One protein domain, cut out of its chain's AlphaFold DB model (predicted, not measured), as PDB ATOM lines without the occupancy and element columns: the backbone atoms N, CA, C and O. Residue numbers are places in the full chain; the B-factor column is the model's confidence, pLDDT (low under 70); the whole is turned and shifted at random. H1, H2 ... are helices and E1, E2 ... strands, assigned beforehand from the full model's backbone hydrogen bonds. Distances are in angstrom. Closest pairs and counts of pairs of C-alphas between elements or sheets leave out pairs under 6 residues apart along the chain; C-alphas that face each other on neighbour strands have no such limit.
ATOM      1  N   THR A 316     244.265 179.150 376.879       87.62
ATOM      2  CA  THR A 316     244.036 178.634 375.519       87.62
ATOM      3  C   THR A 316     242.791 179.277 374.938       87.62
ATOM      4  O   THR A 316     241.781 179.365 375.627       87.62
ATOM      5  N   TYR A 317     242.821 179.690 373.674       90.38
ATOM      6  CA  TYR A 317     241.650 180.275 373.022       90.38
ATOM      7  C   TYR A 317     240.871 179.221 372.234       90.38
ATOM      8  O   TYR A 317     241.437 178.545 371.377       90.38
ATOM      9  N   ALA A 318     239.567 179.124 372.487       90.81
ATOM     10  CA  ALA A 318     238.645 178.333 371.682       90.81
ATOM     11  C   ALA A 318     238.036 179.224 370.580       90.81
ATOM     12  O   ALA A 318     237.347 180.201 370.903       90.81
ATOM     13  N   PRO A 319     238.298 178.953 369.286       90.81
ATOM     14  CA  PRO A 319     237.611 179.645 368.204       90.81
ATOM     15  C   PRO A 319     236.148 179.199 368.153       90.81
ATOM     16  O   PRO A 319     235.848 178.030 368.380       90.81
ATOM     17  N   THR A 320     235.249 180.117 367.814       91.44
ATOM     18  CA  THR A 320     233.817 179.827 367.676       91.44
ATOM     19  C   THR A 320     233.353 180.068 366.238       91.44
ATOM     20  O   THR A 320     234.014 180.777 365.463       91.44
ATOM     21  N   SER A 321     232.211 179.495 365.851       90.81
ATOM     22  CA  SER A 321     231.561 179.822 364.569       90.81
ATOM     23  C   SER A 321     230.863 181.195 364.578       90.81
ATOM     24  O   SER A 321     230.469 181.710 363.531       90.81
ATOM     25  N   CYS A 322     230.785 181.833 365.747       91.19
ATOM     26  CA  CYS A 322     230.196 183.149 365.965       91.19
ATOM     27  C   CYS A 322     231.208 184.303 365.863       91.19
ATOM     28  O   CYS A 322     231.022 185.306 366.532       91.19
ATOM     29  N   GLU A 323     232.289 184.177 365.087       92.75
ATOM     30  CA  GLU A 323     233.315 185.231 364.921       92.75
ATOM     31  C   GLU A 323     234.011 185.677 366.232       92.75
ATOM     32  O   GLU A 323     234.577 186.767 366.304       92.75
ATOM     33  N   LEU A 324     234.035 184.827 367.267       93.38
ATOM     34  CA  LEU A 324     234.718 185.097 368.540       93.38
ATOM     35  C   LEU A 324     235.841 184.079 368.807       93.38
ATOM     36  O   LEU A 324     235.807 182.936 368.350       93.38
ATOM     37  N   LYS A 325     236.837 184.498 369.589       92.62
ATOM     38  CA  LYS A 325     237.833 183.648 370.252       92.62
ATOM     39  C   LYS A 325     237.621 183.802 371.758       92.62
ATOM     40  O   LYS A 325     237.832 184.887 372.305       92.62
ATOM     41  N   LEU A 326     237.189 182.731 372.424       93.25
ATOM     42  CA  LEU A 326     236.948 182.746 373.867       93.25
ATOM     43  C   LEU A 326     238.168 182.226 374.626       93.25
ATOM     44  O   LEU A 326     238.683 181.166 374.264       93.25
ATOM     45  N   PRO A 327     238.628 182.919 375.680       92.00
ATOM     46  CA  PRO A 327     239.653 182.376 376.554       92.00
ATOM     47  C   PRO A 327     239.070 181.206 377.349       92.00
ATOM     48  O   PRO A 327     238.002 181.328 377.938       92.00
ATOM     49  N   VAL A 328     239.777 180.082 377.385       92.06
ATOM     50  CA  VAL A 328     239.460 178.917 378.215       92.06
ATOM     51  C   VAL A 328     240.561 178.808 379.272       92.06
ATOM     52  O   VAL A 328     241.693 178.437 378.933       92.06
ATOM     53  N   PRO A 329     240.278 179.188 380.531       90.19
ATOM     54  CA  PRO A 329     241.245 179.082 381.615       90.19
ATOM     55  C   PRO A 329     241.628 177.619 381.863       90.19
ATOM     56  O   PRO A 329     240.803 176.717 381.737       90.19
ATOM     57  N   GLN A 330     242.879 177.382 382.253       87.69
ATOM     58  CA  GLN A 330     243.400 176.039 382.549       87.69
ATOM     59  C   GLN A 330     243.206 175.630 384.018       87.69
ATOM     60  O   GLN A 330     243.805 174.665 384.483       87.69
ATOM     61  N   THR A 331     242.386 176.370 384.768       84.75
ATOM     62  CA  THR A 331     242.093 176.077 386.173       84.75
ATOM     63  C   THR A 331     241.435 174.709 386.308       84.75
ATOM     64  O   THR A 331     240.452 174.401 385.627       84.75
ATOM     65  N   THR A 332     241.979 173.910 387.223       84.56
ATOM     66  CA  THR A 332     241.445 172.610 387.620       84.56
ATOM     67  C   THR A 332     241.411 172.516 389.137       84.56
ATOM     68  O   THR A 332     242.382 172.903 389.789       84.56
ATOM     69  N   ASP A 333     240.348 171.948 389.696       83.31
ATOM     70  CA  ASP A 333     240.285 171.586 391.110       83.31
ATOM     71  C   ASP A 333     239.850 170.135 391.311       83.31
ATOM     72  O   ASP A 333     239.334 169.477 390.405       83.31
ATOM     73  N   THR A 334     240.083 169.642 392.524       78.50
ATOM     74  CA  THR A 334     239.566 168.364 393.005       78.50
ATOM     75  C   THR A 334     238.578 168.626 394.129       78.50
ATOM     76  O   THR A 334     238.963 169.106 395.198       78.50
ATOM     77  N   GLN A 335     237.312 168.285 393.911       73.94
ATOM     78  CA  GLN A 335     236.276 168.336 394.935       73.94
ATOM     79  C   GLN A 335     235.895 166.900 395.311       73.94
ATOM     80  O   GLN A 335     235.080 166.249 394.657       73.94
ATOM     81  N   GLY A 336     236.546 166.366 396.348       76.75
ATOM     82  CA  GLY A 336     236.469 164.941 396.676       76.75
ATOM     83  C   GLY A 336     237.213 164.091 395.640       76.75
ATOM     84  O   GLY A 336     238.377 164.354 395.358       76.75
ATOM     85  N   ALA A 337     236.545 163.083 395.072       73.31
ATOM     86  CA  ALA A 337     237.101 162.217 394.022       73.31
ATOM     87  C   ALA A 337     236.888 162.759 392.593       73.31
ATOM     88  O   ALA A 337     237.283 162.118 391.620       73.31
ATOM     89  N   VAL A 338     236.238 163.917 392.456       79.56
ATOM     90  CA  VAL A 338     235.841 164.488 391.170       79.56
ATOM     91  C   VAL A 338     236.789 165.617 390.787       79.56
ATOM     92  O   VAL A 338     237.031 166.526 391.581       79.56
ATOM     93  N   THR A 339     237.308 165.572 389.560       85.38
ATOM     94  CA  THR A 339     238.121 166.659 388.998       85.38
ATOM     95  C   THR A 339     237.227 167.591 388.192       85.38
ATOM     96  O   THR A 339     236.529 167.130 387.286       85.38
ATOM     97  N   ARG A 340     237.258 168.894 388.485       87.50
ATOM     98  CA  ARG A 340     236.539 169.917 387.714       87.50
ATOM     99  C   ARG A 340     237.502 170.752 386.881       87.50
ATOM    100  O   ARG A 340     238.635 170.992 387.292       87.50
ATOM    101  N   LYS A 341     237.049 171.184 385.704       91.25
ATOM    102  CA  LYS A 341     237.782 172.075 384.797       91.25
ATOM    103  C   LYS A 341     236.828 172.913 383.952       91.25
ATOM    104  O   LYS A 341     235.631 172.640 383.880       91.25
ATOM    105  N   TRP A 342     237.374 173.903 383.258       91.44
ATOM    106  CA  TRP A 342     236.643 174.632 382.226       91.44
ATOM    107  C   TRP A 342     236.398 173.746 380.997       91.44
ATOM    108  O   TRP A 342     237.334 173.230 380.384       91.44
ATOM    109  N   LEU A 343     235.126 173.558 380.643       90.31
ATOM    110  CA  LEU A 343     234.675 172.815 379.468       90.31
ATOM    111  C   LEU A 343     234.041 173.772 378.461       90.31
ATOM    112  O   LEU A 343     233.217 174.605 378.834       90.31
ATOM    113  N   PHE A 344     234.410 173.616 377.191       91.75
ATOM    114  CA  PHE A 344     233.893 174.391 376.065       91.75
ATOM    115  C   PHE A 344     233.108 173.476 375.118       91.75
ATOM    116  O   PHE A 344     233.611 172.422 374.726       91.75
ATOM    117  N   GLU A 345     231.902 173.887 374.727       91.00
ATOM    118  CA  GLU A 345     231.082 173.203 373.723       91.00
ATOM    119  C   GLU A 345     230.335 174.216 372.851       91.00
ATOM    120  O   GLU A 345     229.838 175.236 373.328       91.00
ATOM    121  N   GLU A 346     230.225 173.911 371.561       91.25
ATOM    122  CA  GLU A 346     229.479 174.702 370.591       91.25
ATOM    123  C   GLU A 346     228.444 173.801 369.899       91.25
ATOM    124  O   GLU A 346     228.790 172.752 369.357       91.25
ATOM    125  N   LYS A 347     227.165 174.195 369.927       89.81
ATOM    126  CA  LYS A 347     226.059 173.416 369.346       89.81
ATOM    127  C   LYS A 347     224.926 174.299 368.836       89.81
ATOM    128  O   LYS A 347     224.672 175.380 369.364       89.81
ATOM    129  N   THR A 348     224.200 173.814 367.836       89.12
ATOM    130  CA  THR A 348     222.968 174.462 367.376       89.12
ATOM    131  C   THR A 348     221.858 174.234 368.399       89.12
ATOM    132  O   THR A 348     221.639 173.107 368.846       89.12
ATOM    133  N   VAL A 349     221.158 175.300 368.779       86.31
ATOM    134  CA  VAL A 349     220.061 175.272 369.753       86.31
ATOM    135  C   VAL A 349     218.775 175.829 369.146       86.31
ATOM    136  O   VAL A 349     218.786 176.485 368.102       86.31
ATOM    137  N   GLY A 350     217.645 175.537 369.792       82.00
ATOM    138  CA  GLY A 350     216.338 176.029 369.362       82.00
ATOM    139  C   GLY A 350     216.230 177.555 369.449       82.00
ATOM    140  O   GLY A 350     216.882 178.193 370.282       82.00
ATOM    141  N   ASN A 351     215.360 178.131 368.616       74.94
ATOM    142  CA  ASN A 351     215.070 179.570 368.575       74.94
ATOM    143  C   ASN A 351     214.565 180.135 369.917       74.94
ATOM    144  O   ASN A 351     214.822 181.291 370.234       74.94
ATOM    145  N   THR A 352     213.955 179.301 370.760       73.12
ATOM    146  CA  THR A 352     213.516 179.649 372.121       73.12
ATOM    147  C   THR A 352     214.656 180.043 373.067       73.12
ATOM    148  O   THR A 352     214.400 180.600 374.130       73.12
ATOM    149  N   SER A 353     215.919 179.818 372.692       72.94
ATOM    150  CA  SER A 353     217.082 180.228 373.495       72.94
ATOM    151  C   SER A 353     217.262 181.755 373.559       72.94
ATOM    152  O   SER A 353     217.918 182.256 374.469       72.94
ATOM    153  N   PHE A 354     216.642 182.498 372.635       73.69
ATOM    154  CA  PHE A 354     216.569 183.964 372.611       73.69
ATOM    155  C   PHE A 354     215.252 184.490 373.211       73.69
ATOM    156  O   PHE A 354     214.686 185.449 372.709       73.69
ATOM    157  N   PHE A 355     214.728 183.892 374.285       71.12
ATOM    158  CA  PHE A 355     213.359 184.186 374.750       71.12
ATOM    159  C   PHE A 355     213.074 185.646 375.162       71.12
ATOM    160  O   PHE A 355     211.911 186.036 375.256       71.12
ATOM    161  N   ILE A 356     214.109 186.456 375.417       69.62
ATOM    162  CA  ILE A 356     213.959 187.894 375.718       69.62
ATOM    163  C   ILE A 356     213.748 188.717 374.433       69.62
ATOM    164  O   ILE A 356     213.276 189.849 374.489       69.62
ATOM    165  N   LEU A 357     214.012 188.153 373.256       73.56
ATOM    166  CA  LEU A 357     213.627 188.740 371.978       73.56
ATOM    167  C   LEU A 357     212.300 188.133 371.523       73.56
ATOM    168  O   LEU A 357     212.095 186.925 371.595       73.56
ATOM    169  N   ASP A 358     211.389 188.981 371.058       71.12
ATOM    170  CA  ASP A 358     210.119 188.524 370.501       71.12
ATOM    171  C   ASP A 358     210.379 187.747 369.192       71.12
ATOM    172  O   ASP A 358     210.925 188.298 368.228       71.12
ATOM    173  N   ASN A 359     210.010 186.461 369.162       65.69
ATOM    174  CA  ASN A 359     210.211 185.574 368.009       65.69
ATOM    175  C   ASN A 359     209.495 186.080 366.748       65.69
ATOM    176  O   ASN A 359     209.954 185.803 365.637       65.69
ATOM    177  N   ASP A 360     208.410 186.843 366.903       69.69
ATOM    178  CA  ASP A 360     207.671 187.421 365.776       69.69
ATOM    179  C   ASP A 360     208.475 188.535 365.089       69.69
ATOM    180  O   ASP A 360     208.343 188.788 363.889       69.69
ATOM    181  N   VAL A 361     209.353 189.191 365.849       65.56
ATOM    182  CA  VAL A 361     210.201 190.290 365.382       65.56
ATOM    183  C   VAL A 361     211.547 189.764 364.869       65.56
ATOM    184  O   VAL A 361     212.136 190.354 363.956       65.56
ATOM    185  N   PHE A 362     212.000 188.626 365.404       68.00
ATOM    186  CA  PHE A 362     213.259 187.963 365.067       68.00
ATOM    187  C   PHE A 362     213.029 186.500 364.635       68.00
ATOM    188  O   PHE A 362     213.231 185.578 365.428       68.00
ATOM    189  N   PRO A 363     212.637 186.236 363.370       65.19
ATOM    190  CA  PRO A 363     212.461 184.873 362.879       65.19
ATOM    191  C   PRO A 363     213.827 184.201 362.688       65.19
ATOM    192  O   PRO A 363     214.400 184.182 361.596       65.19
ATOM    193  N   VAL A 364     214.373 183.649 363.768       70.00
ATOM    194  CA  VAL A 364     215.638 182.920 363.741       70.00
ATOM    195  C   VAL A 364     215.362 181.453 363.443       70.00
ATOM    196  O   VAL A 364     214.702 180.764 364.218       70.00
ATOM    197  N   LYS A 365     215.896 180.955 362.323       68.81
ATOM    198  CA  LYS A 365     215.823 179.524 361.983       68.81
ATOM    199  C   LYS A 365     216.880 178.691 362.706       68.81
ATOM    200  O   LYS A 365     216.618 177.540 363.033       68.81
ATOM    201  N   PHE A 366     218.051 179.272 362.963       77.62
ATOM    202  CA  PHE A 366     219.180 178.593 363.592       77.62
ATOM    203  C   PHE A 366     219.864 179.523 364.588       77.62
ATOM    204  O   PHE A 366     220.295 180.615 364.223       77.62
ATOM    205  N   VAL A 367     219.956 179.081 365.840       85.25
ATOM    206  CA  VAL A 367     220.743 179.748 366.874       85.25
ATOM    207  C   VAL A 367     221.974 178.904 367.143       85.25
ATOM    208  O   VAL A 367     221.855 177.709 367.419       85.25
ATOM    209  N   GLN A 368     223.148 179.523 367.114       90.19
ATOM    210  CA  GLN A 368     224.357 178.866 367.578       90.19
ATOM    211  C   GLN A 368     224.572 179.185 369.058       90.19
ATOM    212  O   GLN A 368     224.653 180.352 369.438       90.19
ATOM    213  N   GLY A 369     224.642 178.153 369.895       89.94
ATOM    214  CA  GLY A 369     224.965 178.268 371.311       89.94
ATOM    215  C   GLY A 369     226.417 177.882 371.571       89.94
ATOM    216  O   GLY A 369     226.854 176.795 371.191       89.94
ATOM    217  N   ILE A 370     227.148 178.762 372.244       91.94
ATOM    218  CA  ILE A 370     228.503 178.544 372.741       91.94
ATOM    219  C   ILE A 370     228.436 178.514 374.261       91.94
ATOM    220  O   ILE A 370     227.944 179.452 374.890       91.94
ATOM    221  N   PHE A 371     228.945 177.443 374.849       91.25
ATOM    222  CA  PHE A 371     228.857 177.175 376.273       91.25
ATOM    223  C   PHE A 371     230.262 176.982 376.830       91.25
ATOM    224  O   PHE A 371     231.002 176.110 376.378       91.25
ATOM    225  N   LEU A 372     230.620 177.794 377.820       92.00
ATOM    226  CA  LEU A 372     231.851 177.665 378.587       92.00
ATOM    227  C   LEU A 372     231.479 177.557 380.061       92.00
ATOM    228  O   LEU A 372     230.935 178.499 380.626       92.00
ATOM    229  N   GLY A 373     231.748 176.418 380.689       91.06
ATOM    230  CA  GLY A 373     231.343 176.179 382.073       91.06
ATOM    231  C   GLY A 373     232.395 175.427 382.865       91.06
ATOM    232  O   GLY A 373     233.077 174.555 382.328       91.06
ATOM    233  N   TYR A 374     232.508 175.747 384.149       90.62
ATOM    234  CA  TYR A 374     233.382 175.033 385.070       90.62
ATOM    235  C   TYR A 374     232.649 173.824 385.666       90.62
ATOM    236  O   TYR A 374     231.714 173.982 386.456       90.62
ATOM    237  N   LYS A 375     233.023 172.610 385.242       87.56
ATOM    238  CA  LYS A 375     232.296 171.366 385.549       87.56
ATOM    239  C   LYS A 375     233.214 170.172 385.763       87.56
ATOM    240  O   LYS A 375     234.386 170.199 385.402       87.56
ATOM    241  N   ASP A 376     232.638 169.109 386.321       85.19
ATOM    242  CA  ASP A 376     233.242 167.776 386.344       85.19
ATOM    243  C   ASP A 376     233.602 167.316 384.923       85.19
ATOM    244  O   ASP A 376     232.787 167.416 384.006       85.19
ATOM    245  N   ILE A 377     234.813 166.778 384.755       82.25
ATOM    246  CA  ILE A 377     235.302 166.184 383.504       82.25
ATOM    247  C   ILE A 377     234.362 165.088 382.973       82.25
ATOM    248  O   ILE A 377     234.257 164.921 381.758       82.25
ATOM    249  N   SER A 378     233.679 164.349 383.853       77.56
ATOM    250  CA  SER A 378     232.738 163.288 383.472       77.56
ATOM    251  C   SER A 378     231.419 163.823 382.895       77.56
ATOM    252  O   SER A 378     230.713 163.114 382.173       77.56
ATOM    253  N   GLN A 379     231.085 165.087 383.172       75.25
ATOM    254  CA  GLN A 379     229.846 165.705 382.723       75.25
ATOM    255  C   GLN A 379     230.037 166.364 381.358       75.25
ATOM    256  O   GLN A 379     230.770 167.339 381.204       75.25
ATOM    257  N   ARG A 380     229.303 165.883 380.354       66.94
ATOM    258  CA  ARG A 380     229.130 166.625 379.096       66.94
ATOM    259  C   ARG A 380     228.197 167.819 379.300       66.94
ATOM    260  O   ARG A 380     227.321 167.787 380.167       66.94
ATOM    261  N   LEU A 381     228.300 168.850 378.456       66.31
ATOM    262  CA  LEU A 381     227.328 169.953 378.420       66.31
ATOM    263  C   LEU A 381     226.062 169.520 377.634       66.31
ATOM    264  O   LEU A 381     225.596 170.183 376.706       66.31
ATOM    265  N   SER A 382     225.472 168.377 378.011       49.81
ATOM    266  CA  SER A 382     224.312 167.777 377.338       49.81
ATOM    267  C   SER A 382     222.976 168.264 377.920       49.81
ATOM    268  O   SER A 382     222.759 168.149 379.124       49.81
ATOM    269  N   GLY A 383     222.066 168.748 377.063       52.25
ATOM    270  CA  GLY A 383     220.683 169.125 377.416       52.25
ATOM    271  C   GLY A 383     220.176 170.421 376.754       52.25
ATOM    272  O   GLY A 383     220.975 171.310 376.454       52.25
ATOM    273  N   ASN A 384     218.851 170.505 376.528       46.25
ATOM    274  CA  ASN A 384     218.103 171.708 376.091       46.25
ATOM    275  C   ASN A 384     217.559 172.539 377.271       46.25
ATOM    276  O   ASN A 384     217.072 173.647 377.078       46.25
ATOM    277  N   THR A 385     217.642 172.018 378.494       44.16
ATOM    278  CA  THR A 385     217.172 172.668 379.718       44.16
ATOM    279  C   THR A 385     218.240 172.486 380.787       44.16
ATOM    280  O   THR A 385     218.347 171.443 381.427       44.16
ATOM    281  N   PHE A 386     219.096 173.495 380.954       48.34
ATOM    282  CA  PHE A 386     220.044 173.516 382.061       48.34
ATOM    283  C   PHE A 386     219.272 173.787 383.352       48.34
ATOM    284  O   PHE A 386     218.912 174.921 383.651       48.34
ATOM    285  N   SER A 387     219.001 172.722 384.101       44.09
ATOM    286  CA  SER A 387     218.642 172.828 385.507       44.09
ATOM    287  C   SER A 387     219.942 172.900 386.308       44.09
ATOM    288  O   SER A 387     220.767 171.991 386.245       44.09
ATOM    289  N   VAL A 388     220.083 173.991 387.056       43.31
ATOM    290  CA  VAL A 388     221.146 174.316 388.020       43.31
ATOM    291  C   VAL A 388     222.427 174.944 387.435       43.31
ATOM    292  O   VAL A 388     223.107 174.406 386.565       43.31
ATOM    293  N   ALA A 389     222.698 176.143 387.957       55.97
ATOM    294  CA  ALA A 389     223.760 177.081 387.634       55.97
ATOM    295  C   ALA A 389     225.159 176.514 387.904       55.97
ATOM    296  O   ALA A 389     225.470 176.119 389.025       55.97
ATOM    297  N   PHE A 390     226.013 176.539 386.885       73.62
ATOM    298  CA  PHE A 390     227.452 176.340 387.033       73.62
ATOM    299  C   PHE A 390     228.139 177.633 386.619       73.62
ATOM    300  O   PHE A 390     227.686 178.229 385.637       73.62
ATOM    301  N   PRO A 391     229.210 178.058 387.305       86.94
ATOM    302  CA  PRO A 391     229.943 179.241 386.901       86.94
ATOM    303  C   PRO A 391     230.402 179.137 385.450       86.94
ATOM    304  O   PRO A 391     230.984 178.128 385.038       86.94
ATOM    305  N   GLY A 392     230.136 180.179 384.672       90.75
ATOM    306  CA  GLY A 392     230.468 180.176 383.261       90.75
ATOM    307  C   GLY A 392     229.768 181.228 382.423       90.75
ATOM    308  O   GLY A 392     229.243 182.224 382.917       90.75
ATOM    309  N   LEU A 393     229.806 180.994 381.117       92.06
ATOM    310  CA  LEU A 393     229.389 181.912 380.077       92.06
ATOM    311  C   LEU A 393     228.621 181.150 378.996       92.06
ATOM    312  O   LEU A 393     229.137 180.196 378.414       92.06
ATOM    313  N   ASN A 394     227.417 181.622 378.687       92.12
ATOM    314  CA  ASN A 394     226.632 181.147 377.556       92.12
ATOM    315  C   ASN A 394     226.508 182.284 376.547       92.12
ATOM    316  O   ASN A 394     225.989 183.346 376.888       92.12
ATOM    317  N   ILE A 395     226.954 182.066 375.315       92.94
ATOM    318  CA  ILE A 395     226.815 183.020 374.216       92.94
ATOM    319  C   ILE A 395     225.917 182.392 373.164       92.94
ATOM    320  O   ILE A 395     226.256 181.371 372.576       92.94
ATOM    321  N   TYR A 396     224.789 183.029 372.899       92.44
ATOM    322  CA  TYR A 396     223.924 182.683 371.786       92.44
ATOM    323  C   TYR A 396     224.168 183.681 370.666       92.44
ATOM    324  O   TYR A 396     224.160 184.890 370.910       92.44
ATOM    325  N   CYS A 397     224.399 183.198 369.448       93.25
ATOM    326  CA  CYS A 397     224.615 184.060 368.298       93.25
ATOM    327  C   CYS A 397     223.716 183.705 367.116       93.25
ATOM    328  O   CYS A 397     223.347 182.545 366.907       93.25
ATOM    329  N   VAL A 398     223.375 184.737 366.346       92.88
ATOM    330  CA  VAL A 398     222.532 184.656 365.147       92.88
ATOM    331  C   VAL A 398     223.046 185.603 364.074       92.88
ATOM    332  O   VAL A 398     223.742 186.575 364.376       92.88
ATOM    333  N   ASP A 399     222.684 185.338 362.822       91.94
ATOM    334  CA  ASP A 399     222.986 186.242 361.715       91.94
ATOM    335  C   ASP A 399     222.193 187.545 361.832       91.94
ATOM    336  O   ASP A 399     220.962 187.559 361.924       91.94
ATOM    337  N   ASN A 400     222.906 188.663 361.758       91.69
ATOM    338  CA  ASN A 400     222.348 190.004 361.736       91.69
ATOM    339  C   ASN A 400     221.906 190.383 360.316       91.69
ATOM    340  O   ASN A 400     222.449 191.287 359.687       91.69
ATOM    341  N   THR A 401     220.912 189.677 359.782       89.50
ATOM    342  CA  THR A 401     220.445 189.859 358.391       89.50
ATOM    343  C   THR A 401     219.930 191.268 358.080       89.50
ATOM    344  O   THR A 401     219.873 191.658 356.915       89.50
ATOM    345  N   ARG A 402     219.562 192.038 359.111       90.50
ATOM    346  CA  ARG A 402     219.056 193.413 358.999       90.50
ATOM    347  C   ARG A 402     220.087 194.481 359.377       90.50
ATOM    348  O   ARG A 402     219.734 195.654 359.382       90.50
ATOM    349  N   ASN A 403     221.335 194.097 359.665       92.06
ATOM    350  CA  ASN A 403     222.425 195.004 360.045       92.06
ATOM    351  C   ASN A 403     222.086 195.934 361.225       92.06
ATOM    352  O   ASN A 403     222.462 197.104 361.215       92.06
ATOM    353  N   PHE A 404     221.388 195.427 362.246       93.12
ATOM    354  CA  PHE A 404     221.110 196.202 363.454       93.12
ATOM    355  C   PHE A 404     222.402 196.671 364.120       93.12
ATOM    356  O   PHE A 404     223.327 195.881 364.335       93.12
ATOM    357  N   THR A 405     222.436 197.943 364.502       95.69
ATOM    358  CA  THR A 405     223.434 198.469 365.434       95.69
ATOM    359  C   THR A 405     223.164 197.961 366.853       95.69
ATOM    360  O   THR A 405     222.073 197.490 367.175       95.69
ATOM    361  N   LEU A 406     224.157 198.075 367.741       95.25
ATOM    362  CA  LEU A 406     224.015 197.639 369.134       95.25
ATOM    363  C   LEU A 406     222.890 198.388 369.877       95.25
ATOM    364  O   LEU A 406     222.163 197.780 370.658       95.25
ATOM    365  N   ASP A 407     222.714 199.684 369.605       95.50
ATOM    366  CA  ASP A 407     221.664 200.498 370.232       95.50
ATOM    367  C   ASP A 407     220.270 200.136 369.703       95.50
ATOM    368  O   ASP A 407     219.321 200.014 370.478       95.50
ATOM    369  N   GLU A 408     220.136 199.906 368.393       95.06
ATOM    370  CA  GLU A 408     218.884 199.430 367.791       95.06
ATOM    371  C   GLU A 408     218.509 198.047 368.316       95.06
ATOM    372  O   GLU A 408     217.351 197.812 368.652       95.06
ATOM    373  N   TYR A 409     219.491 197.157 368.450       94.06
ATOM    374  CA  TYR A 409     219.284 195.827 369.000       94.06
ATOM    375  C   TYR A 409     218.821 195.877 370.466       94.06
ATOM    376  O   TYR A 409     217.874 195.183 370.841       94.06
ATOM    377  N   ALA A 410     219.406 196.754 371.288       94.19
ATOM    378  CA  ALA A 410     218.954 196.967 372.662       94.19
ATOM    379  C   ALA A 410     217.552 197.586 372.743       94.19
ATOM    380  O   ALA A 410     216.753 197.190 373.590       94.19
ATOM    381  N   ASN A 411     217.220 198.525 371.856       93.31
ATOM    382  CA  ASN A 411     215.873 199.093 371.787       93.31
ATOM    383  C   ASN A 411     214.836 198.062 371.335       93.31
ATOM    384  O   ASN A 411     213.718 198.072 371.843       93.31
ATOM    385  N   LEU A 412     215.218 197.135 370.456       91.00
ATOM    386  CA  LEU A 412     214.368 196.024 370.042       91.00
ATOM    387  C   LEU A 412     214.036 195.087 371.207       91.00
ATOM    388  O   LEU A 412     212.893 194.672 371.361       91.00
ATOM    389  N   ALA A 413     215.005 194.787 372.075       90.88
ATOM    390  CA  ALA A 413     214.752 193.965 373.261       90.88
ATOM    391  C   ALA A 413     213.696 194.594 374.195       90.88
ATOM    392  O   ALA A 413     212.908 193.880 374.810       90.88
ATOM    393  N   LYS A 414     213.618 195.932 374.250       92.81
ATOM    394  CA  LYS A 414     212.623 196.669 375.052       92.81
ATOM    395  C   LYS A 414     211.197 196.581 374.512       92.81
ATOM    396  O   LYS A 414     210.270 196.906 375.247       92.81
ATOM    397  N   THR A 415     210.997 196.159 373.262       91.44
ATOM    398  CA  THR A 415     209.652 196.016 372.682       91.44
ATOM    399  C   THR A 415     209.010 194.661 372.980       91.44
ATOM    400  O   THR A 415     207.927 194.383 372.467       91.44
ATOM    401  N   ASN A 416     209.663 193.796 373.766       87.31
ATOM    402  CA  ASN A 416     209.112 192.496 374.131       87.31
ATOM    403  C   ASN A 416     207.827 192.662 374.962       87.31
ATOM    404  O   ASN A 416     207.790 193.410 375.933       87.31
ATOM    405  N   LYS A 417     206.759 191.948 374.592       88.62
ATOM    406  CA  LYS A 417     205.455 192.040 375.275       88.62
ATOM    407  C   LYS A 417     205.396 191.268 376.596       88.62
ATOM    408  O   LYS A 417     204.570 191.586 377.446       88.62
ATOM    409  N   ASN A 418     206.245 190.258 376.755       88.06
ATOM    410  CA  ASN A 418     206.250 189.352 377.906       88.06
ATOM    411  C   ASN A 418     207.229 189.794 379.004       88.06
ATOM    412  O   ASN A 418     207.103 189.346 380.145       88.06
ATOM    413  N   PHE A 419     208.186 190.670 378.672       90.81
ATOM    414  CA  PHE A 419     209.238 191.130 379.576       90.81
ATOM    415  C   PHE A 419     209.378 192.650 379.553       90.81
ATOM    416  O   PHE A 419     209.469 193.265 378.497       90.81
ATOM    417  N   ILE A 420     209.493 193.246 380.735       92.38
ATOM    418  CA  ILE A 420     209.967 194.615 380.911       92.38
ATOM    419  C   ILE A 420     211.491 194.557 380.888       92.38
ATOM    420  O   ILE A 420     212.100 193.957 381.774       92.38
ATOM    421  N   VAL A 421     212.104 195.163 379.872       93.56
ATOM    422  CA  VAL A 421     213.563 195.175 379.706       93.56
ATOM    423  C   VAL A 421     214.112 196.572 379.975       93.56
ATOM    424  O   VAL A 421     213.721 197.542 379.323       93.56
ATOM    425  N   THR A 422     215.051 196.680 380.912       93.81
ATOM    426  CA  THR A 422     215.880 197.874 381.112       93.81
ATOM    427  C   THR A 422     217.274 197.633 380.543       93.81
ATOM    428  O   THR A 422     217.739 196.496 380.491       93.81
ATOM    429  N   ALA A 423     217.928 198.694 380.073       93.88
ATOM    430  CA  ALA A 423     219.268 198.630 379.499       93.88
ATOM    431  C   ALA A 423     220.153 199.697 380.145       93.88
ATOM    432  O   ALA A 423     219.706 200.839 380.276       93.88
ATOM    433  N   ASP A 424     221.373 199.311 380.502       92.81
ATOM    434  CA  ASP A 424     222.375 200.184 381.118       92.81
ATOM    435  C   ASP A 424     223.386 200.714 380.083       92.81
ATOM    436  O   ASP A 424     223.293 200.443 378.881       92.81
ATOM    437  N   ASP A 425     224.372 201.483 380.550       92.06
ATOM    438  CA  ASP A 425     225.456 202.000 379.717       92.06
ATOM    439  C   ASP A 425     226.325 200.882 379.113       92.06
ATOM    440  O   ASP A 425     226.527 199.812 379.694       92.06
ATOM    441  N   LYS A 426     226.896 201.157 377.932       94.56
ATOM    442  CA  LYS A 426     227.793 200.237 377.214       94.56
ATOM    443  C   LYS A 426     229.017 199.869 378.060       94.56
ATOM    444  O   LYS A 426     229.691 200.737 378.613       94.56
ATOM    445  N   VAL A 427     229.377 198.588 378.052       91.75
ATOM    446  CA  VAL A 427     230.564 198.037 378.724       91.75
ATOM    447  C   VAL A 427     231.459 197.340 377.697       91.75
ATOM    448  O   VAL A 427     230.975 196.744 376.739       91.75
ATOM    449  N   ARG A 428     232.782 197.417 377.877       92.00
ATOM    450  CA  ARG A 428     233.766 196.747 377.013       92.00
ATOM    451  C   ARG A 428     234.273 195.455 377.659       92.00
ATOM    452  O   ARG A 428     234.757 195.486 378.789       92.00
ATOM    453  N   TRP A 429     234.203 194.357 376.915       92.38
ATOM    454  CA  TRP A 429     234.621 192.998 377.258       92.38
ATOM    455  C   TRP A 429     235.666 192.515 376.250       92.38
ATOM    456  O   TRP A 429     235.328 191.981 375.194       92.38
ATOM    457  N   GLY A 430     236.943 192.774 376.542       89.12
ATOM    458  CA  GLY A 430     238.013 192.617 375.558       89.12
ATOM    459  C   GLY A 430     237.747 193.483 374.323       89.12
ATOM    460  O   GLY A 430     237.616 194.708 374.435       89.12
ATOM    461  N   ASP A 431     237.621 192.845 373.162       91.06
ATOM    462  CA  ASP A 431     237.302 193.517 371.899       91.06
ATOM    463  C   ASP A 431     235.794 193.771 371.729       91.06
ATOM    464  O   ASP A 431     235.389 194.655 370.973       91.06
ATOM    465  N   LEU A 432     234.946 193.039 372.457       93.38
ATOM    466  CA  LEU A 432     233.496 193.111 372.329       93.38
ATOM    467  C   LEU A 432     232.915 194.273 373.152       93.38
ATOM    468  O   LEU A 432     233.200 194.415 374.339       93.38
ATOM    469  N   ILE A 433     232.048 195.088 372.550       93.56
ATOM    470  CA  ILE A 433     231.232 196.076 373.274       93.56
ATOM    471  C   ILE A 433     229.845 195.479 373.493       93.56
ATOM    472  O   ILE A 433     229.216 195.011 372.543       93.56
ATOM    473  N   VAL A 434     229.370 195.516 374.736       96.44
ATOM    474  CA  VAL A 434     228.068 194.976 375.129       96.44
ATOM    475  C   VAL A 434     227.197 196.010 375.839       96.44
ATOM    476  O   VAL A 434     227.707 196.962 376.427       96.44
ATOM    477  N   ILE A 435     225.881 195.805 375.813       96.88
ATOM    478  CA  ILE A 435     224.901 196.533 376.630       96.88
ATOM    479  C   ILE A 435     224.306 195.553 377.650       96.88
ATOM    480  O   ILE A 435     223.686 194.570 377.229       96.88
ATOM    481  N   PRO A 436     224.482 195.786 378.963       95.94
ATOM    482  CA  PRO A 436     223.780 195.030 379.991       95.94
ATOM    483  C   PRO A 436     222.279 195.300 379.901       95.94
ATOM    484  O   PRO A 436     221.853 196.451 379.793       95.94
ATOM    485  N   ILE A 437     221.484 194.236 379.954       95.19
ATOM    486  CA  ILE A 437     220.031 194.307 380.009       95.19
ATOM    487  C   ILE A 437     219.498 193.489 381.179       95.19
ATOM    488  O   ILE A 437     219.947 192.370 381.431       95.19
ATOM    489  N   GLN A 438     218.503 194.035 381.868       94.75
ATOM    490  CA  GLN A 438     217.761 193.338 382.908       94.75
ATOM    491  C   GLN A 438     216.331 193.138 382.420       94.75
ATOM    492  O   GLN A 438     215.653 194.104 382.080       94.75
ATOM    493  N   ALA A 439     215.879 191.889 382.371       92.00
ATOM    494  CA  ALA A 439     214.533 191.542 381.937       92.00
ATOM    495  C   ALA A 439     213.723 190.979 383.101       92.00
ATOM    496  O   ALA A 439     214.166 190.052 383.780       92.00
ATOM    497  N   GLU A 440     212.524 191.513 383.301       93.00
ATOM    498  CA  GLU A 440     211.567 191.054 384.306       93.00
ATOM    499  C   GLU A 440     210.221 190.776 383.653       93.00
ATOM    500  O   GLU A 440     209.634 191.648 383.018       93.00
ATOM    501  N   GLY A 441     209.716 189.554 383.788       91.56
ATOM    502  CA  GLY A 441     208.486 189.163 383.112       91.56
ATOM    503  C   GLY A 441     208.032 187.759 383.454       91.56
ATOM    504  O   GLY A 441     208.557 187.131 384.374       91.56
ATOM    505  N   THR A 442     207.048 187.273 382.707       85.56
ATOM    506  CA  THR A 442     206.540 185.906 382.835       85.56
ATOM    507  C   THR A 442     206.941 185.130 381.591       85.56
ATOM    508  O   THR A 442     206.611 185.538 380.479       85.56
ATOM    509  N   ASP A 443     207.647 184.015 381.767       81.38
ATOM    510  CA  ASP A 443     207.986 183.134 380.654       81.38
ATOM    511  C   ASP A 443     206.701 182.552 380.047       81.38
ATOM    512  O   ASP A 443     205.953 181.877 380.760       81.38
ATOM    513  N   PRO A 444     206.424 182.785 378.752       77.00
ATOM    514  CA  PRO A 444     205.194 182.324 378.118       77.00
ATOM    515  C   PRO A 444     205.073 180.794 378.080       77.00
ATOM    516  O   PRO A 444     203.963 180.285 377.950       77.00
ATOM    517  N   VAL A 445     206.184 180.055 378.197       78.88
ATOM    518  CA  VAL A 445     206.182 178.587 378.157       78.88
ATOM    519  C   VAL A 445     205.919 177.993 379.537       78.88
ATOM    520  O   VAL A 445     205.081 177.106 379.675       78.88
ATOM    521  N   SER A 446     206.625 178.465 380.564       81.38
ATOM    522  CA  SER A 446     206.502 177.907 381.918       81.38
ATOM    523  C   SER A 446     205.490 178.638 382.806       81.38
ATOM    524  O   SER A 446     205.156 178.141 383.880       81.38
ATOM    525  N   ASN A 447     205.009 179.815 382.389       84.94
ATOM    526  CA  ASN A 447     204.194 180.734 383.187       84.94
ATOM    527  C   ASN A 447     204.852 181.129 384.529       84.94
ATOM    528  O   ASN A 447     204.175 181.472 385.501       84.94
ATOM    529  N   THR A 448     206.184 181.064 384.607       83.56
ATOM    530  CA  THR A 448     206.953 181.444 385.798       83.56
ATOM    531  C   THR A 448     207.443 182.882 385.681       83.56
ATOM    532  O   THR A 448     207.795 183.343 384.595       83.56
ATOM    533  N   LYS A 449     207.465 183.616 386.802       87.56
ATOM    534  CA  LYS A 449     208.095 184.941 386.836       87.56
ATOM    535  C   LYS A 449     209.608 184.775 386.797       87.56
ATOM    536  O   LYS A 449     210.171 184.109 387.662       87.56
ATOM    537  N   ILE A 450     210.249 185.414 385.830       85.75
ATOM    538  CA  ILE A 450     211.693 185.374 385.633       85.75
ATOM    539  C   ILE A 450     212.248 186.791 385.746       85.75
ATOM    540  O   ILE A 450     211.688 187.742 385.199       85.75
ATOM    541  N   ARG A 451     213.369 186.904 386.459       89.12
ATOM    542  CA  ARG A 451     214.257 188.065 386.448       89.12
ATOM    543  C   ARG A 451     215.611 187.590 385.953       89.12
ATOM    544  O   ARG A 451     216.206 186.721 386.584       89.12
ATOM    545  N   ASP A 452     216.064 188.131 384.833       87.12
ATOM    546  CA  ASP A 452     217.275 187.668 384.160       87.12
ATOM    547  C   ASP A 452     218.188 188.841 383.803       87.12
ATOM    548  O   ASP A 452     217.715 189.914 383.418       87.12
ATOM    549  N   LEU A 453     219.497 188.632 383.945       91.19
ATOM    550  CA  LEU A 453     220.533 189.594 383.574       91.19
ATOM    551  C   LEU A 453     221.304 189.025 382.388       91.19
ATOM    552  O   LEU A 453     221.898 187.949 382.468       91.19
ATOM    553  N   ALA A 454     221.314 189.768 381.291       93.25
ATOM    554  CA  ALA A 454     221.990 189.364 380.073       93.25
ATOM    555  C   ALA A 454     222.717 190.540 379.431       93.25
ATOM    556  O   ALA A 454     222.596 191.684 379.857       93.25
ATOM    557  N   TYR A 455     223.491 190.245 378.397       95.44
ATOM    558  CA  TYR A 455     224.297 191.231 377.699       95.44
ATOM    559  C   TYR A 455     224.088 191.077 376.203       95.44
ATOM    560  O   TYR A 455     224.185 189.978 375.652       95.44
ATOM    561  N   LEU A 456     223.785 192.190 375.551       96.06
ATOM    562  CA  LEU A 456     223.618 192.257 374.108       96.06
ATOM    563  C   LEU A 456     224.922 192.708 373.477       96.06
ATOM    564  O   LEU A 456     225.539 193.647 373.968       96.06
ATOM    565  N   GLY A 457     225.333 192.062 372.394       95.88
ATOM    566  CA  GLY A 457     226.530 192.431 371.645       95.88
ATOM    567  C   GLY A 457     226.300 192.350 370.142       95.88
ATOM    568  O   GLY A 457     225.354 191.711 369.681       95.88
ATOM    569  N   VAL A 458     227.195 192.973 369.382       95.19
ATOM    570  CA  VAL A 458     227.252 192.875 367.917       95.19
ATOM    571  C   VAL A 458     228.694 192.561 367.519       95.19
ATOM    572  O   VAL A 458     229.628 193.059 368.150       95.19
ATOM    573  N   SER A 459     228.894 191.706 366.514       94.44
ATOM    574  CA  SER A 459     230.229 191.414 365.969       94.44
ATOM    575  C   SER A 459     230.898 192.660 365.400       94.44
ATOM    576  O   SER A 459     230.210 193.549 364.906       94.44
ATOM    577  N   GLU A 460     232.230 192.675 365.333       90.44
ATOM    578  CA  GLU A 460     232.993 193.744 364.669       90.44
ATOM    579  C   GLU A 460     232.521 194.002 363.232       90.44
ATOM    580  O   GLU A 460     232.355 195.143 362.812       90.44
ATOM    581  N   THR A 461     232.220 192.932 362.497       90.19
ATOM    582  CA  THR A 461     231.728 192.994 361.115       90.19
ATOM    583  C   THR A 461     230.278 193.475 361.000       90.19
ATOM    584  O   THR A 461     229.777 193.651 359.890       90.19
ATOM    585  N   GLY A 462     229.564 193.608 362.121       91.06
ATOM    586  CA  GLY A 462     228.121 193.829 362.161       91.06
ATOM    587  C   GLY A 462     227.264 192.621 361.760       91.06
ATOM    588  O   GLY A 462     226.047 192.715 361.847       91.06
ATOM    589  N   LYS A 463     227.849 191.487 361.340       92.81
ATOM    590  CA  LYS A 463     227.121 190.342 360.763       92.81
ATOM    591  C   LYS A 463     226.508 189.380 361.773       92.81
ATOM    592  O   LYS A 463     225.653 188.588 361.382       92.81
ATOM    593  N   LYS A 464     226.915 189.412 363.041       94.12
ATOM    594  CA  LYS A 464     226.368 188.563 364.107       94.12
ATOM    595  C   LYS A 464     225.822 189.413 365.246       94.12
ATOM    596  O   LYS A 464     226.428 190.413 365.630       94.12
ATOM    597  N   LEU A 465     224.701 188.977 365.811       94.06
ATOM    598  CA  LEU A 465     224.188 189.473 367.087       94.06
ATOM    599  C   LEU A 465     224.489 188.460 368.182       94.06
ATOM    600  O   LEU A 465     224.399 187.255 367.944       94.06
ATOM    601  N   TYR A 466     224.798 188.954 369.377       95.06
ATOM    602  CA  TYR A 466     225.086 188.139 370.549       95.06
ATOM    603  C   TYR A 466     224.073 188.391 371.656       95.06
ATOM    604  O   TYR A 466     223.712 189.532 371.947       95.06
ATOM    605  N   TYR A 467     223.666 187.315 372.311       93.69
ATOM    606  CA  TYR A 467     222.936 187.334 373.565       93.69
ATOM    607  C   TYR A 467     223.719 186.496 374.571       93.69
ATOM    608  O   TYR A 467     223.899 185.292 374.382       93.69
ATOM    609  N   ILE A 468     224.264 187.148 375.594       93.94
ATOM    610  CA  ILE A 468     225.254 186.556 376.492       93.94
ATOM    611  C   ILE A 468     224.700 186.499 377.909       93.94
ATOM    612  O   ILE A 468     224.197 187.497 378.425       93.94
ATOM    613  N   ARG A 469     224.838 185.344 378.558       92.38
ATOM    614  CA  ARG A 469     224.544 185.158 379.980       92.38
ATOM    615  C   ARG A 469     225.785 184.740 380.728       92.38
ATOM    616  O   ARG A 469     226.529 183.877 380.263       92.38
ATOM    617  N   ILE A 470     225.954 185.323 381.906       91.38
ATOM    618  CA  ILE A 470     227.014 184.963 382.836       91.38
ATOM    619  C   ILE A 470     226.380 184.269 384.028       91.38
ATOM    620  O   ILE A 470     225.416 184.759 384.610       91.38
ATOM    621  N   TRP A 471     226.972 183.151 384.405       89.50
ATOM    622  CA  TRP A 471     226.671 182.455 385.638       89.50
ATOM    623  C   TRP A 471     227.843 182.685 386.586       89.50
ATOM    624  O   TRP A 471     228.963 182.272 386.293       89.50
ATOM    625  N   SER A 472     227.609 183.403 387.682       86.62
ATOM    626  CA  SER A 472     228.644 183.692 388.681       86.62
ATOM    627  C   SER A 472     229.042 182.440 389.464       86.62
ATOM    628  O   SER A 472     228.278 181.476 389.540       86.62
ATOM    629  N   ALA A 473     230.228 182.470 390.075       85.25
ATOM    630  CA  ALA A 473     230.654 181.427 391.006       85.25
ATOM    631  C   ALA A 473     229.720 181.371 392.224       85.25
ATOM    632  O   ALA A 473     229.356 182.411 392.782       85.25
ATOM    633  N   GLY A 474     229.325 180.162 392.623       83.00
ATOM    634  CA  GLY A 474     228.588 179.948 393.862       83.00
ATOM    635  C   GLY A 474     229.507 180.021 395.081       83.00
ATOM    636  O   GLY A 474     230.728 179.974 394.966       83.00
ATOM    637  N   GLU A 475     228.923 180.069 396.278       79.19
ATOM    638  CA  GLU A 475     229.689 180.098 397.539       79.19
ATOM    639  C   GLU A 475     230.582 178.859 397.739       79.19
ATOM    640  O   GLU A 475     231.598 178.932 398.423       79.19
ATOM    641  N   ASN A 476     230.213 177.726 397.130       80.62
ATOM    642  CA  ASN A 476     230.963 176.470 397.214       80.62
ATOM    643  C   ASN A 476     232.045 176.332 396.130       80.62
ATOM    644  O   ASN A 476     232.764 175.329 396.111       80.62
ATOM    645  N   ASP A 477     232.140 177.288 395.205       82.56
ATOM    646  CA  ASP A 477     233.155 177.275 394.161       82.56
ATOM    647  C   ASP A 477     234.426 177.993 394.637       82.56
ATOM    648  O   ASP A 477     234.352 178.946 395.418       82.56
ATOM    649  N   PRO A 478     235.619 177.572 394.179       83.81
ATOM    650  CA  PRO A 478     236.847 178.270 394.519       83.81
ATOM    651  C   PRO A 478     236.769 179.752 394.118       83.81
ATOM    652  O   PRO A 478     236.332 180.056 393.005       83.81
ATOM    653  N   PRO A 479     237.287 180.686 394.939       82.38
ATOM    654  CA  PRO A 479     237.328 182.113 394.596       82.38
ATOM    655  C   PRO A 479     238.016 182.407 393.252       82.38
ATOM    656  O   PRO A 479     237.727 183.405 392.586       82.38
ATOM    657  N   GLN A 480     238.912 181.510 392.828       86.44
ATOM    658  CA  GLN A 480     239.586 181.567 391.535       86.44
ATOM    659  C   GLN A 480     238.605 181.520 390.354       86.44
ATOM    660  O   GLN A 480     238.851 182.168 389.347       86.44
ATOM    661  N   ILE A 481     237.458 180.852 390.482       88.06
ATOM    662  CA  ILE A 481     236.489 180.712 389.389       88.06
ATOM    663  C   ILE A 481     235.843 182.048 389.024       88.06
ATOM    664  O   ILE A 481     235.660 182.348 387.847       88.06
ATOM    665  N   GLN A 482     235.564 182.910 390.004       90.62
ATOM    666  CA  GLN A 482     235.079 184.258 389.701       90.62
ATOM    667  C   GLN A 482     236.162 185.108 389.025       90.62
ATOM    668  O   GLN A 482     235.869 185.919 388.144       90.62
ATOM    669  N   THR A 483     237.421 184.906 389.419       88.25
ATOM    670  CA  THR A 483     238.574 185.548 388.774       88.25
ATOM    671  C   THR A 483     238.697 185.096 387.319       88.25
ATOM    672  O   THR A 483     238.869 185.931 386.435       88.25
ATOM    673  N   ASP A 484     238.504 183.806 387.059       91.00
ATOM    674  CA  ASP A 484     238.499 183.207 385.728       91.00
ATOM    675  C   ASP A 484     237.330 183.705 384.863       91.00
ATOM    676  O   ASP A 484     237.524 184.005 383.692       91.00
ATOM    677  N   ILE A 485     236.124 183.879 385.415       91.50
ATOM    678  CA  ILE A 485     234.993 184.488 384.687       91.50
ATOM    679  C   ILE A 485     235.333 185.919 384.267       91.50
ATOM    680  O   ILE A 485     235.172 186.290 383.103       91.50
ATOM    681  N   ASN A 486     235.854 186.720 385.198       90.31
ATOM    682  CA  ASN A 486     236.276 188.088 384.902       90.31
ATOM    683  C   ASN A 486     237.396 188.107 383.849       90.31
ATOM    684  O   ASN A 486     237.434 188.999 382.997       90.31
ATOM    685  N   LEU A 487     238.283 187.109 383.874       87.56
ATOM    686  CA  LEU A 487     239.324 186.912 382.873       87.56
ATOM    687  C   LEU A 487     238.735 186.610 381.493       87.56
ATOM    688  O   LEU A 487     239.100 187.279 380.528       87.56
ATOM    689  N   ILE A 488     237.821 185.636 381.411       91.88
ATOM    690  CA  ILE A 488     237.134 185.237 380.179       91.88
ATOM    691  C   ILE A 488     236.520 186.476 379.531       91.88
ATOM    692  O   ILE A 488     236.803 186.775 378.375       91.88
ATOM    693  N   ILE A 489     235.745 187.233 380.308       92.94
ATOM    694  CA  ILE A 489     235.023 188.425 379.859       92.94
ATOM    695  C   ILE A 489     235.980 189.528 379.392       92.94
ATOM    696  O   ILE A 489     235.790 190.121 378.334       92.94
ATOM    697  N   SER A 490     237.027 189.811 380.168       88.75
ATOM    698  CA  SER A 490     237.982 190.879 379.841       88.75
ATOM    699  C   SER A 490     238.886 190.556 378.648       88.75
ATOM    700  O   SER A 490     239.543 191.464 378.142       88.75
ATOM    701  N   ASN A 491     238.908 189.303 378.182       90.00
ATOM    702  CA  ASN A 491     239.793 188.834 377.114       90.00
ATOM    703  C   ASN A 491     239.057 188.174 375.939       90.00
ATOM    704  O   ASN A 491     239.701 187.488 375.142       90.00
ATOM    705  N   ILE A 492     237.742 188.374 375.796       92.44
ATOM    706  CA  ILE A 492     237.021 187.983 374.577       92.44
ATOM    707  C   ILE A 492     237.624 188.747 373.398       92.44
ATOM    708  O   ILE A 492     237.710 189.974 373.434       92.44
ATOM    709  N   ARG A 493     238.036 188.026 372.353       91.69
ATOM    710  CA  ARG A 493     238.578 188.631 371.132       91.69
ATOM    711  C   ARG A 493     237.700 188.314 369.940       91.69
ATOM    712  O   ARG A 493     237.070 187.254 369.905       91.69
ATOM    713  N   PHE A 494     237.689 189.188 368.941       89.62
ATOM    714  CA  PHE A 494     237.140 188.797 367.649       89.62
ATOM    715  C   PHE A 494     238.054 187.757 367.007       89.62
ATOM    716  O   PHE A 494     239.282 187.777 367.141       89.62
ATOM    717  N   ARG A 495     237.451 186.784 366.326       84.81
ATOM    718  CA  ARG A 495     238.220 185.938 365.425       84.81
ATOM    719  C   ARG A 495     238.649 186.849 364.289       84.81
ATOM    720  O   ARG A 495     237.773 187.334 363.583       84.81
TER     721      ARG A 495
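Overview. This is residues 316 to 495 of the 530 residues of an uncharacterized protein of Candidatus Gottesmanbacteria bacterium GW2011_GWB1_43_11 (UniProt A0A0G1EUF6). One long, twisted antiparallel sheet of nine strands, E3 to E11, curls round helix H3, while E2 of the small hairpin E1 and E2 packs on H3 and on E4. Two shorter helices cover other parts of the sheet: H1 on the face opposite to H3, and H2 over E10. The printed part has 180 residues with three named helices and eleven named strands, in the order E1 E2 E3 E4 H1 E5 E6 H2 E7 E8 E9 E10 E11 H3. The class is mixed, and the whole is compact, with a radius of gyration of the C-alphas of 16.2 A and spans of 48 by 37 by 30 A.

Arrangement. In the branched sheet, E9, residues 432 to 442, has E7, residues 419 to 423, and E8, residues 427 to 429, on one side and E10, residues 449 to 458, on the other side. Within hydrogen-bond range are N 420 and O 440, 2.8 A, N 429 and O 432, 2.8 A, and N 437 and O 454, 2.8 A. E11, residues 464 to 471, is the next neighbour of E10, with N 455 and O 468 at 2.8 A; E8 E9 E10 E11 form a meander, each strand the antiparallel neighbour of the one before. Then come E6, residues 392 to 399, with N 394 and O 469 at 2.9 A; E5, residues 367 to 376, with N 370 and O 395 at 2.8 A; E4, residues 338 to 349, with N 345 and O 371 at 2.9 A; and the edge strand E3, residues 332 to 335, with N 333 and O 340 at 3.1 A. E4 bends by 67 degrees at residue 341. The sheet curls round H3, residues 479 to 490; the C-alphas of Trp 429 and Ser 490, the closest of E8 and H3, are 4.7 A apart. E2, residues 324 to 329, touches H3, the closest C-alphas being those of Pro 327 and Ile 488, 5.3 A. E2 forms a hairpin with E1, residues 316 to 319, with N 318 and O 326 at 2.8 A. H2, residues 406 to 413, lies over E10 at a height over the sheet of 7.1 A and runs along the strands, at 22 degrees to E10 on the local plane. H1, residues 351 to 354, lies only just over E5, with 3 of its 4 C-alphas, at a height of 8.4 A. Every O i to N i+4 pair is within hydrogen-bond range in H2, and 7 of 8 in H3; H1 is too short for such a pair.

Along the chain. E1 begins at C-alpha 316, (244.036, 178.634, 375.519). E9 measures 29.8 A, E4 28.7 A, E10 28.1 A and H3 17.2 A, the last ending at C-alpha 490, (237.982, 190.879, 379.841).

Size, cuts and confidence. The C-alphas of Gly 336 and Arg 402 are the two farthest apart, 50.3 A. The printed part has no cut; the links H1 to E5 and E5 to E6 are long. Mean pLDDT of the printed part is 85.7, with residues 356, 359 to 363, 365 and 380 to 389 under 70.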